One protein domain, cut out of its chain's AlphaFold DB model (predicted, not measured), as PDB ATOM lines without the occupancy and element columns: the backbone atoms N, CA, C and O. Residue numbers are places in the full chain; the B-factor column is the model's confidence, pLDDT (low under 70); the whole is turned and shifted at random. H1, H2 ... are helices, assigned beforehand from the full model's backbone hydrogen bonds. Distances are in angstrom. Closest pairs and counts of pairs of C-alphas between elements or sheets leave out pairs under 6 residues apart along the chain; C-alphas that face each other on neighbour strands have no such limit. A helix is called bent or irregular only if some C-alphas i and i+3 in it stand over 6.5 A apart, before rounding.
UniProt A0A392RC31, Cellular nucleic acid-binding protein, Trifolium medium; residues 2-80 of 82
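This is residues 2 to 80 of the 82 residues of the protein "Cellular nucleic acid-binding protein" of Trifolium medium (UniProt A0A392RC31). The model looks like a long arm with a small head: residues 2 to 20 of the long helix H1 stick out alone, and the rest of H1 runs into a head made with the shorter helices H2 and H3 and a long loop. From the end of H1, residues 32 to 42 lead on to the start of H2; H2 folds back, and after a tight turn H3 runs in its own slanting direction, opposite ways to H2. The printed part has 79 residues with three named helices, in the order H1, H2, H3, and no named strand; its class is all helix. The whole is loose, with a radius of gyration of the C-alphas of 16.5 A, and spans 57 by 26 by 18 A, the arm making the length.

H1, residues 2 to 31, stands free over residues 2 to 20. Farther along, H1 only just touches H3, residues 64 to 79, with 3 pairs of C-alphas within 8 A. H1 touches H3 with residues 22 to 29 alone, and H3 touches H1 with residues 66 to 70 alone; their closest C-alphas, those of Leu 26 and Phe 70, are 6.9 A apart. The two helices run the same way at a steep tilt of 58 degrees. H2, residues 43 to 59, is close to H1 but not clearly touching; their closest C-alphas, those of Leu 29 and Ile 56, are 7.2 A apart. H1 and H2 run opposite ways at a steep tilt of 61 degrees. H2 and H3 are also close but not clearly touching, with the C-alphas of Phe 57 and Lys 67 the closest at 6.6 A. They run opposite ways at a steep tilt of 44 degrees. In H1 and H2 every O i to N i+4 pair is within hydrogen-bond range; in H3, 9 of 12 are.

H1, residues 2 to 31, begins with C-alpha 2 at (162.039, 145.347, 136.059) and measures 44.2 A from first to last C-alpha. H2, residues 43 to 59, measures 24.6 A and begins with C-alpha 43 at (107.105, 133.229, 138.912). H3, residues 64 to 79, measures 23.8 A and ends with C-alpha 79 at (116.192, 146.210, 128.356). H3 is neither bent nor irregular, but only just: C-alphas 75 and 78 are 6.2 A apart.

The two C-alphas farthest apart, those of Ala 2 and Glu 44, are 57.7 A apart. Without residues 2 to 20, the body spans 34 by 24 by 20 A. The printed part has no cut. The link from H1 to H2 is long, with 11 residues, and the link from H2 to H3 is tight, with 4. The mean pLDDT of the printed part is 86.4; residues 76 to 80 are under 70.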
ATOM      1  N   ALA A   2     162.234 146.443 137.028       83.56
ATOM      2  CA  ALA A   2     162.039 145.347 136.059       83.56
ATOM      3  C   ALA A   2     160.974 144.303 136.470       83.56
ATOM      4  O   ALA A   2     160.156 143.902 135.648       83.56
ATOM      5  N   GLN A   3     160.919 143.923 137.751       86.38
ATOM      6  CA  GLN A   3     159.905 142.985 138.262       86.38
ATOM      7  C   GLN A   3     158.473 143.537 138.160       86.38
ATOM      8  O   GLN A   3     157.566 142.796 137.798       86.38
ATOM      9  N   ALA A   4     158.273 144.836 138.410       89.38
ATOM     10  CA  ALA A   4     156.955 145.470 138.317       89.38
ATOM     11  C   ALA A   4     156.437 145.495 136.868       89.38
ATOM     12  O   ALA A   4     155.267 145.214 136.623       89.38
ATOM     13  N   MET A   5     157.319 145.759 135.897       91.56
ATOM     14  CA  MET A   5     156.972 145.695 134.473       91.56
ATOM     15  C   MET A   5     156.644 144.264 134.026       91.56
ATOM     16  O   MET A   5     155.672 144.048 133.306       91.56
ATOM     17  N   ALA A   6     157.408 143.272 134.493       90.56
ATOM     18  CA  ALA A   6     157.138 141.866 134.193       90.56
ATOM     19  C   ALA A   6     155.785 141.398 134.764       90.56
ATOM     20  O   ALA A   6     155.035 140.709 134.077       90.56
ATOM     21  N   GLN A   7     155.444 141.817 135.987       91.31
ATOM     22  CA  GLN A   7     154.144 141.531 136.604       91.31
ATOM     23  C   GLN A   7     152.987 142.195 135.850       91.31
ATOM     24  O   GLN A   7     151.978 141.540 135.597       91.31
ATOM     25  N   ALA A   8     153.140 143.459 135.444       93.06
ATOM     26  CA  ALA A   8     152.129 144.162 134.656       93.06
ATOM     27  C   ALA A   8     151.866 143.460 133.312       93.06
ATOM     28  O   ALA A   8     150.712 143.241 132.942       93.06
ATOM     29  N   ASN A   9     152.922 143.025 132.620       92.50
ATOM     30  CA  ASN A   9     152.785 142.265 131.376       92.50
ATOM     31  C   ASN A   9     152.099 140.910 131.600       92.50
ATOM     32  O   ASN A   9     151.210 140.545 130.835       92.50
ATOM     33  N   ALA A  10     152.458 140.179 132.658       93.50
ATOM     34  CA  ALA A  10     151.806 138.914 132.991       93.50
ATOM     35  C   ALA A  10     150.309 139.098 133.302       93.50
ATOM     36  O   ALA A  10     149.482 138.329 132.814       93.50
ATOM     37  N   ALA A  11     149.944 140.145 134.046       94.06
ATOM     38  CA  ALA A  11     148.550 140.460 134.353       94.06
ATOM     39  C   ALA A  11     147.736 140.792 133.090       94.06
ATOM     40  O   ALA A  11     146.619 140.302 132.937       94.06
ATOM     41  N   LEU A  12     148.309 141.550 132.148       93.12
ATOM     42  CA  LEU A  12     147.670 141.848 130.860       93.12
ATOM     43  C   LEU A  12     147.443 140.589 130.013       93.12
ATOM     44  O   LEU A  12     146.409 140.464 129.356       93.12
ATOM     45  N   LEU A  13     148.387 139.643 130.023       93.38
ATOM     46  CA  LEU A  13     148.231 138.365 129.322       93.38
ATOM     47  C   LEU A  13     147.103 137.526 129.934       93.38
ATOM     48  O   LEU A  13     146.256 137.021 129.201       93.38
ATOM     49  N   VAL A  14     147.048 137.438 131.267       92.12
ATOM     50  CA  VAL A  14     145.964 136.745 131.983       92.12
ATOM     51  C   VAL A  14     144.613 137.395 131.685       92.12
ATOM     52  O   VAL A  14     143.657 136.692 131.370       92.12
ATOM     53  N   GLN A  15     144.539 138.727 131.699       87.50
ATOM     54  CA  GLN A  15     143.305 139.457 131.412       87.50
ATOM     55  C   GLN A  15     142.821 139.232 129.972       87.50
ATOM     56  O   GLN A  15     141.633 139.001 129.741       87.50
ATOM     57  N   ASN A  16     143.726 139.268 128.990       89.12
ATOM     58  CA  ASN A  16     143.376 138.989 127.596       89.12
ATOM     59  C   ASN A  16     142.915 137.542 127.400       89.12
ATOM     60  O   ASN A  16     141.954 137.301 126.666       89.12
ATOM     61  N   GLN A  17     143.557 136.591 128.079       87.69
ATOM     62  CA  GLN A  17     143.159 135.189 128.045       87.69
ATOM     63  C   GLN A  17     141.755 134.997 128.631       87.69
ATOM     64  O   GLN A  17     140.903 134.408 127.971       87.69
ATOM     65  N   GLN A  18     141.485 135.572 129.809       85.00
ATOM     66  CA  GLN A  18     140.166 135.544 130.448       85.00
ATOM     67  C   GLN A  18     139.086 136.121 129.530       85.00
ATOM     68  O   GLN A  18     138.068 135.478 129.296       85.00
ATOM     69  N   LYS A  19     139.338 137.281 128.916       83.81
ATOM     70  CA  LYS A  19     138.392 137.910 127.987       83.81
ATOM     71  C   LYS A  19     138.107 137.043 126.755       83.81
ATOM     72  O   LYS A  19     136.971 136.970 126.285       83.81
ATOM     73  N   ALA A  20     139.127 136.375 126.219       85.31
ATOM     74  CA  ALA A  20     138.961 135.447 125.104       85.31
ATOM     75  C   ALA A  20     138.169 134.192 125.515       85.31
ATOM     76  O   ALA A  20     137.346 133.701 124.738       85.31
ATOM     77  N   ASP A  21     138.393 133.682 126.727       86.25
ATOM     78  CA  ASP A  21     137.643 132.562 127.300       86.25
ATOM     79  C   ASP A  21     136.168 132.915 127.525       86.25
ATOM     80  O   ASP A  21     135.291 132.133 127.148       86.25
ATOM     81  N   GLU A  22     135.882 134.116 128.030       87.44
ATOM     82  CA  GLU A  22     134.524 134.645 128.184       87.44
ATOM     83  C   GLU A  22     133.800 134.744 126.835       87.44
ATOM     84  O   GLU A  22     132.666 134.278 126.710       87.44
ATOM     85  N   PHE A  23     134.461 135.273 125.800       85.44
ATOM     86  CA  PHE A  23     133.873 135.393 124.463       85.44
ATOM     87  C   PHE A  23     133.572 134.022 123.838       85.44
ATOM     88  O   PHE A  23     132.488 133.799 123.295       85.44
ATOM     89  N   ARG A  24     134.495 133.058 123.971       88.12
ATOM     90  CA  ARG A  24     134.265 131.664 123.546       88.12
ATOM     91  C   ARG A  24     133.162 130.980 124.350       88.12
ATOM     92  O   ARG A  24     132.471 130.102 123.831       88.12
ATOM     93  N   GLY A  25     133.031 131.317 125.629       89.19
ATOM     94  CA  GLY A  25     131.947 130.848 126.479       89.19
ATOM     95  C   GLY A  25     130.599 131.379 126.004       89.19
ATOM     96  O   GLY A  25     129.663 130.601 125.847       89.19
ATOM     97  N   LEU A  26     130.525 132.667 125.668       87.31
ATOM     98  CA  LEU A  26     129.302 133.289 125.173       87.31
ATOM     99  C   LEU A  26     128.846 132.704 123.826       87.31
ATOM    100  O   LEU A  26     127.672 132.380 123.677       87.31
ATOM    101  N   ASP A  27     129.761 132.479 122.877       87.69
ATOM    102  CA  ASP A  27     129.431 131.820 121.600       87.69
ATOM    103  C   ASP A  27     128.829 130.419 121.823       87.69
ATOM    104  O   ASP A  27     127.815 130.055 121.226       87.69
ATOM    105  N   ARG A  28     129.392 129.643 122.759       88.94
ATOM    106  CA  ARG A  28     128.844 128.330 123.141       88.94
ATOM    107  C   ARG A  28     127.483 128.418 123.822       88.94
ATOM    108  O   ARG A  28     126.640 127.557 123.575       88.94
ATOM    109  N   LEU A  29     127.264 129.434 124.652       88.00
ATOM    110  CA  LEU A  29     125.968 129.679 125.278       88.00
ATOM    111  C   LEU A  29     124.900 129.913 124.211       88.00
ATOM    112  O   LEU A  29     123.881 129.233 124.222       88.00
ATOM    113  N   VAL A  30     125.163 130.812 123.257       85.56
ATOM    114  CA  VAL A  30     124.232 131.150 122.169       85.56
ATOM    115  C   VAL A  30     123.912 129.927 121.306       85.56
ATOM    116  O   VAL A  30     122.750 129.695 120.976       85.56
ATOM    117  N   ARG A  31     124.907 129.083 121.004       88.62
ATOM    118  CA  ARG A  31     124.704 127.835 120.241       88.62
ATOM    119  C   ARG A  31     123.793 126.818 120.928       88.62
ATOM    120  O   ARG A  31     123.190 126.004 120.239       88.62
ATOM    121  N   ASN A  32     123.663 126.870 122.253       86.69
ATOM    122  CA  ASN A  32     122.724 126.025 122.996       86.69
ATOM    123  C   ASN A  32     121.277 126.549 122.963       86.69
ATOM    124  O   ASN A  32     120.418 125.987 123.640       86.69
ATOM    125  N   ASN A  33     121.007 127.599 122.180       83.31
ATOM    126  CA  ASN A  33     119.691 128.202 121.974       83.31
ATOM    127  C   ASN A  33     118.927 128.434 123.294       83.31
ATOM    128  O   ASN A  33     117.852 127.863 123.507       83.31
ATOM    129  N   PRO A  34     119.503 129.226 124.216       83.31
ATOM    130  CA  PRO A  34     118.908 129.449 125.517       83.31
ATOM    131  C   PRO A  34     117.538 130.114 125.380       83.31
ATOM    132  O   PRO A  34     117.329 130.988 124.537       83.31
ATOM    133  N   SER A  35     116.600 129.728 126.243       83.75
ATOM    134  CA  SER A  35     115.298 130.386 126.304       83.75
ATOM    135  C   SER A  35     115.449 131.850 126.737       83.75
ATOM    136  O   SER A  35     116.286 132.199 127.574       83.75
ATOM    137  N   THR A  36     114.632 132.736 126.165       84.00
ATOM    138  CA  THR A  36     114.623 134.162 126.520       84.00
ATOM    139  C   THR A  36     113.807 134.397 127.785       84.00
ATOM    140  O   THR A  36     112.691 133.886 127.921       84.00
ATOM    141  N   PHE A  37     114.329 135.219 128.694       84.69
ATOM    142  CA  PHE A  37     113.581 135.643 129.869       84.69
ATOM    143  C   PHE A  37     112.479 136.628 129.469       84.69
ATOM    144  O   PHE A  37     112.741 137.637 128.820       84.69
ATOM    145  N   LYS A  38     111.228 136.353 129.855       80.69
ATOM    146  CA  LYS A  38     110.082 137.195 129.470       80.69
ATOM    147  C   LYS A  38     109.947 138.473 130.308       80.69
ATOM    148  O   LYS A  38     109.200 139.359 129.904       80.69
ATOM    149  N   GLY A  39     110.618 138.568 131.461       77.44
ATOM    150  CA  GLY A  39     110.649 139.779 132.296       77.44
ATOM    151  C   GLY A  39     109.311 140.224 132.901       77.44
ATOM    152  O   GLY A  39     109.239 141.318 133.452       77.44
ATOM    153  N   ARG A  40     108.244 139.419 132.791       79.38
ATOM    154  CA  ARG A  40     106.925 139.705 133.383       79.38
ATOM    155  C   ARG A  40     106.842 139.129 134.797       79.38
ATOM    156  O   ARG A  40     107.650 138.280 135.165       79.38
ATOM    157  N   TYR A  41     105.844 139.565 135.565       82.19
ATOM    158  CA  TYR A  41     105.505 138.954 136.852       82.19
ATOM    159  C   TYR A  41     104.883 137.567 136.622       82.19
ATOM    160  O   TYR A  41     103.669 137.402 136.601       82.19
ATOM    161  N   ASP A  42     105.749 136.597 136.350       87.12
ATOM    162  CA  ASP A  42     105.431 135.205 136.053       87.12
ATOM    163  C   ASP A  42     106.440 134.326 136.812       87.12
ATOM    164  O   ASP A  42     107.521 134.036 136.287       87.12
ATOM    165  N   PRO A  43     106.162 133.978 138.083       89.38
ATOM    166  CA  PRO A  43     107.105 133.229 138.912       89.38
ATOM    167  C   PRO A  43     107.380 131.828 138.352       89.38
ATOM    168  O   PRO A  43     108.517 131.359 138.407       89.38
ATOM    169  N   GLU A  44     106.377 131.184 137.755       90.69
ATOM    170  CA  GLU A  44     106.503 129.848 137.167       90.69
ATOM    171  C   GLU A  44     107.310 129.888 135.861       90.69
ATOM    172  O   GLU A  44     108.218 129.075 135.651       90.69
ATOM    173  N   GLY A  45     107.068 130.889 135.010       89.31
ATOM    174  CA  GLY A  45     107.876 131.129 133.818       89.31
ATOM    175  C   GLY A  45     109.314 131.533 134.141       89.31
ATOM    176  O   GLY A  45     110.239 131.094 133.455       89.31
ATOM    177  N   ALA A  46     109.532 132.312 135.205       89.88
ATOM    178  CA  ALA A  46     110.867 132.665 135.682       89.88
ATOM    179  C   ALA A  46     111.630 131.436 136.193       89.88
ATOM    180  O   ALA A  46     112.795 131.248 135.839       89.88
ATOM    181  N   GLN A  47     110.968 130.567 136.959       90.94
ATOM    182  CA  GLN A  47     111.550 129.310 137.423       90.94
ATOM    183  C   GLN A  47     111.878 128.371 136.256       90.94
ATOM    184  O   GLN A  47     112.982 127.830 136.188       90.94
ATOM    185  N   THR A  48     110.955 128.214 135.308       91.50
ATOM    186  CA  THR A  48     111.164 127.394 134.104       91.50
ATOM    187  C   THR A  48     112.341 127.908 133.274       91.50
ATOM    188  O   THR A  48     113.183 127.130 132.819       91.50
ATOM    189  N   TRP A  49     112.436 129.230 133.097       91.50
ATOM    190  CA  TRP A  49     113.568 129.859 132.424       91.50
ATOM    191  C   TRP A  49     114.883 129.563 133.151       91.50
ATOM    192  O   TRP A  49     115.825 129.084 132.520       91.50
ATOM    193  N   LEU A  50     114.926 129.761 134.473       91.44
ATOM    194  CA  LEU A  50     116.124 129.527 135.277       91.44
ATOM    195  C   LEU A  50     116.614 128.077 135.156       91.44
ATOM    196  O   LEU A  50     117.792 127.856 134.886       91.44
ATOM    197  N   GLN A  51     115.714 127.093 135.247       92.44
ATOM    198  CA  GLN A  51     116.055 125.676 135.070       92.44
ATOM    199  C   GLN A  51     116.651 125.380 133.684       92.44
ATOM    200  O   GLN A  51     117.610 124.612 133.563       92.44
ATOM    201  N   GLY A  52     116.107 125.996 132.630       91.38
ATOM    202  CA  GLY A  52     116.638 125.871 131.272       91.38
ATOM    203  C   GLY A  52     118.064 126.413 131.154       91.38
ATOM    204  O   GLY A  52     118.935 125.754 130.585       91.38
ATOM    205  N   VAL A  53     118.322 127.579 131.748       90.31
ATOM    206  CA  VAL A  53     119.647 128.215 131.752       90.31
ATOM    207  C   VAL A  53     120.658 127.419 132.579       90.31
ATOM    208  O   VAL A  53     121.772 127.164 132.118       90.31
ATOM    209  N   GLU A  54     120.271 126.939 133.760       92.69
ATOM    210  CA  GLU A  54     121.134 126.111 134.609       92.69
ATOM    211  C   GLU A  54     121.546 124.799 133.934       92.69
ATOM    212  O   GLU A  54     122.686 124.346 134.085       92.69
ATOM    213  N   LYS A  55     120.648 124.197 133.146       93.38
ATOM    214  CA  LYS A  55     120.966 123.006 132.353       93.38
ATOM    215  C   LYS A  55     122.088 123.287 131.353       93.38
ATOM    216  O   LYS A  55     123.004 122.474 131.229       93.38
ATOM    217  N   ILE A  56     122.052 124.439 130.686       91.75
ATOM    218  CA  ILE A  56     123.086 124.841 129.724       91.75
ATOM    219  C   ILE A  56     124.418 125.082 130.440       91.75
ATOM    220  O   ILE A  56     125.442 124.539 130.025       91.75
ATOM    221  N   PHE A  57     124.410 125.804 131.563       92.56
ATOM    222  CA  PHE A  57     125.617 126.027 132.365       92.56
ATOM    223  C   PHE A  57     126.258 124.729 132.855       92.56
ATOM    224  O   PHE A  57     127.485 124.627 132.896       92.56
ATOM    225  N   ARG A  58     125.446 123.721 133.190       91.94
ATOM    226  CA  ARG A  58     125.935 122.396 133.579       91.94
ATOM    227  C   ARG A  58     126.619 121.678 132.417       91.94
ATOM    228  O   ARG A  58     127.706 121.146 132.609       91.94
ATOM    229  N   VAL A  59     126.020 121.692 131.224       91.00
ATOM    230  CA  VAL A  59     126.612 121.092 130.011       91.00
ATOM    231  C   VAL A  59     127.915 121.792 129.623       91.00
ATOM    232  O   VAL A  59     128.868 121.147 129.195       91.00
ATOM    233  N   MET A  60     127.981 123.108 129.809       90.25
ATOM    234  CA  MET A  60     129.167 123.913 129.514       90.25
ATOM    235  C   MET A  60     130.239 123.873 130.612       90.25
ATOM    236  O   MET A  60     131.316 124.430 130.410       90.25
ATOM    237  N   VAL A  61     129.961 123.232 131.756       90.06
ATOM    238  CA  VAL A  61     130.853 123.166 132.927       90.06
ATOM    239  C   VAL A  61     131.286 124.570 133.383       90.06
ATOM    240  O   VAL A  61     132.456 124.855 133.631       90.06
ATOM    241  N   CYS A  62     130.327 125.498 133.455       89.31
ATOM    242  CA  CYS A  62     130.604 126.875 133.854       89.31
ATOM    243  C   CYS A  62     130.997 126.968 135.338       89.31
ATOM    244  O   CYS A  62     130.306 126.432 136.208       89.31
ATOM    245  N   SER A  63     132.057 127.731 135.627       90.31
ATOM    246  CA  SER A  63     132.351 128.216 136.979       90.31
ATOM    247  C   SER A  63     131.275 129.204 137.437       90.31
ATOM    248  O   SER A  63     130.559 129.777 136.612       90.31
ATOM    249  N   ASP A  64     131.173 129.454 138.741       90.12
ATOM    250  CA  ASP A  64     130.167 130.387 139.265       90.12
ATOM    251  C   ASP A  64     130.352 131.813 138.725       90.12
ATOM    252  O   ASP A  64     129.370 132.472 138.387       90.12
ATOM    253  N   ALA A  65     131.598 132.248 138.509       89.06
ATOM    254  CA  ALA A  65     131.893 133.520 137.848       89.06
ATOM    255  C   ALA A  65     131.329 133.575 136.414       89.06
ATOM    256  O   ALA A  65     130.674 134.550 136.043       89.06
ATOM    257  N   HIS A  66     131.508 132.508 135.627       89.00
ATOM    258  CA  HIS A  66     130.944 132.420 134.278       89.00
ATOM    259  C   HIS A  66     129.410 132.412 134.291       89.00
ATOM    260  O   HIS A  66     128.796 133.084 133.467       89.00
ATOM    261  N   LYS A  67     128.775 131.709 135.241       91.12
ATOM    262  CA  LYS A  67     127.306 131.698 135.375       91.12
ATOM    263  C   LYS A  67     126.752 133.099 135.629       91.12
ATOM    264  O   LYS A  67     125.772 133.482 134.998       91.12
ATOM    265  N   VAL A  68     127.385 133.868 136.518       90.81
ATOM    266  CA  VAL A  68     126.974 135.249 136.822       90.81
ATOM    267  C   VAL A  68     127.139 136.146 135.597       90.81
ATOM    268  O   VAL A  68     126.211 136.878 135.247       90.81
ATOM    269  N   LEU A  69     128.282 136.061 134.911       90.25
ATOM    270  CA  LEU A  69     128.553 136.852 133.711       90.25
ATOM    271  C   LEU A  69     127.519 136.572 132.608       90.25
ATOM    272  O   LEU A  69     126.882 137.492 132.090       90.25
ATOM    273  N   PHE A  70     127.312 135.295 132.284       89.56
ATOM    274  CA  PHE A  70     126.376 134.874 131.244       89.56
ATOM    275  C   PHE A  70     124.922 135.150 131.625       89.56
ATOM    276  O   PHE A  70     124.166 135.668 130.806       89.56
ATOM    277  N   GLY A  71     124.532 134.878 132.871       89.56
ATOM    278  CA  GLY A  71     123.189 135.169 133.369       89.56
ATOM    279  C   GLY A  71     122.862 136.659 133.287       89.56
ATOM    280  O   GLY A  71     121.796 137.030 132.804       89.56
ATOM    281  N   THR A  72     123.810 137.526 133.655       88.38
ATOM    282  CA  THR A  72     123.645 138.984 133.539       88.38
ATOM    283  C   THR A  72     123.442 139.415 132.087       88.38
ATOM    284  O   THR A  72     122.561 140.227 131.807       88.38
ATOM    285  N   HIS A  73     124.202 138.842 131.147       85.31
ATOM    286  CA  HIS A  73     124.019 139.102 129.718       85.31
ATOM    287  C   HIS A  73     122.621 138.686 129.229       85.31
ATOM    288  O   HIS A  73     121.947 139.463 128.558       85.31
ATOM    289  N   MET A  74     122.150 137.498 129.618       84.69
ATOM    290  CA  MET A  74     120.827 136.995 129.232       84.69
ATOM    291  C   MET A  74     119.666 137.809 129.816       84.69
ATOM    292  O   MET A  74     118.605 137.900 129.199       84.69
ATOM    293  N   LEU A  75     119.857 138.406 130.992       83.81
ATOM    294  CA  LEU A  75     118.885 139.317 131.592       83.81
ATOM    295  C   LEU A  75     118.895 140.694 130.917       83.81
ATOM    296  O   LEU A  75     117.850 141.330 130.840       83.81
ATOM    297  N   ALA A  76     120.040 141.166 130.414       66.44
ATOM    298  CA  ALA A  76     120.169 142.496 129.813       66.44
ATOM    299  C   ALA A  76     119.409 142.655 128.479       66.44
ATOM    300  O   ALA A  76     118.982 143.769 128.159       66.44
ATOM    301  N   ASP A  77     119.177 141.566 127.736       56.91
ATOM    302  CA  ASP A  77     118.457 141.588 126.448       56.91
ATOM    303  C   ASP A  77     116.996 142.079 126.582       56.91
ATOM    304  O   ASP A  77     116.419 142.646 125.654       56.91
ATOM    305  N   VAL A  78     116.395 141.993 127.778       52.56
ATOM    306  CA  VAL A  78     115.041 142.529 128.022       52.56
ATOM    307  C   VAL A  78     114.996 144.061 128.056       52.56
ATOM    308  O   VAL A  78     113.934 144.644 127.849       52.56
ATOM    309  N   ARG A  79     116.131 144.739 128.294       49.50
ATOM    310  CA  ARG A  79     116.192 146.210 128.356       49.50
ATOM    311  C   ARG A  79     116.282 146.852 126.970       49.50
ATOM    312  O   ARG A  79     115.978 148.033 126.846       49.50
ATOM    313  N   SER A  80     116.687 146.092 125.950       47.09
ATOM    314  CA  SER A  80     116.876 146.593 124.581       47.09
ATOM    315  C   SER A  80     115.632 146.474 123.690       47.09
ATOM    316  O   SER A  80     115.638 147.022 122.592       47.09
TER     317      SER A  80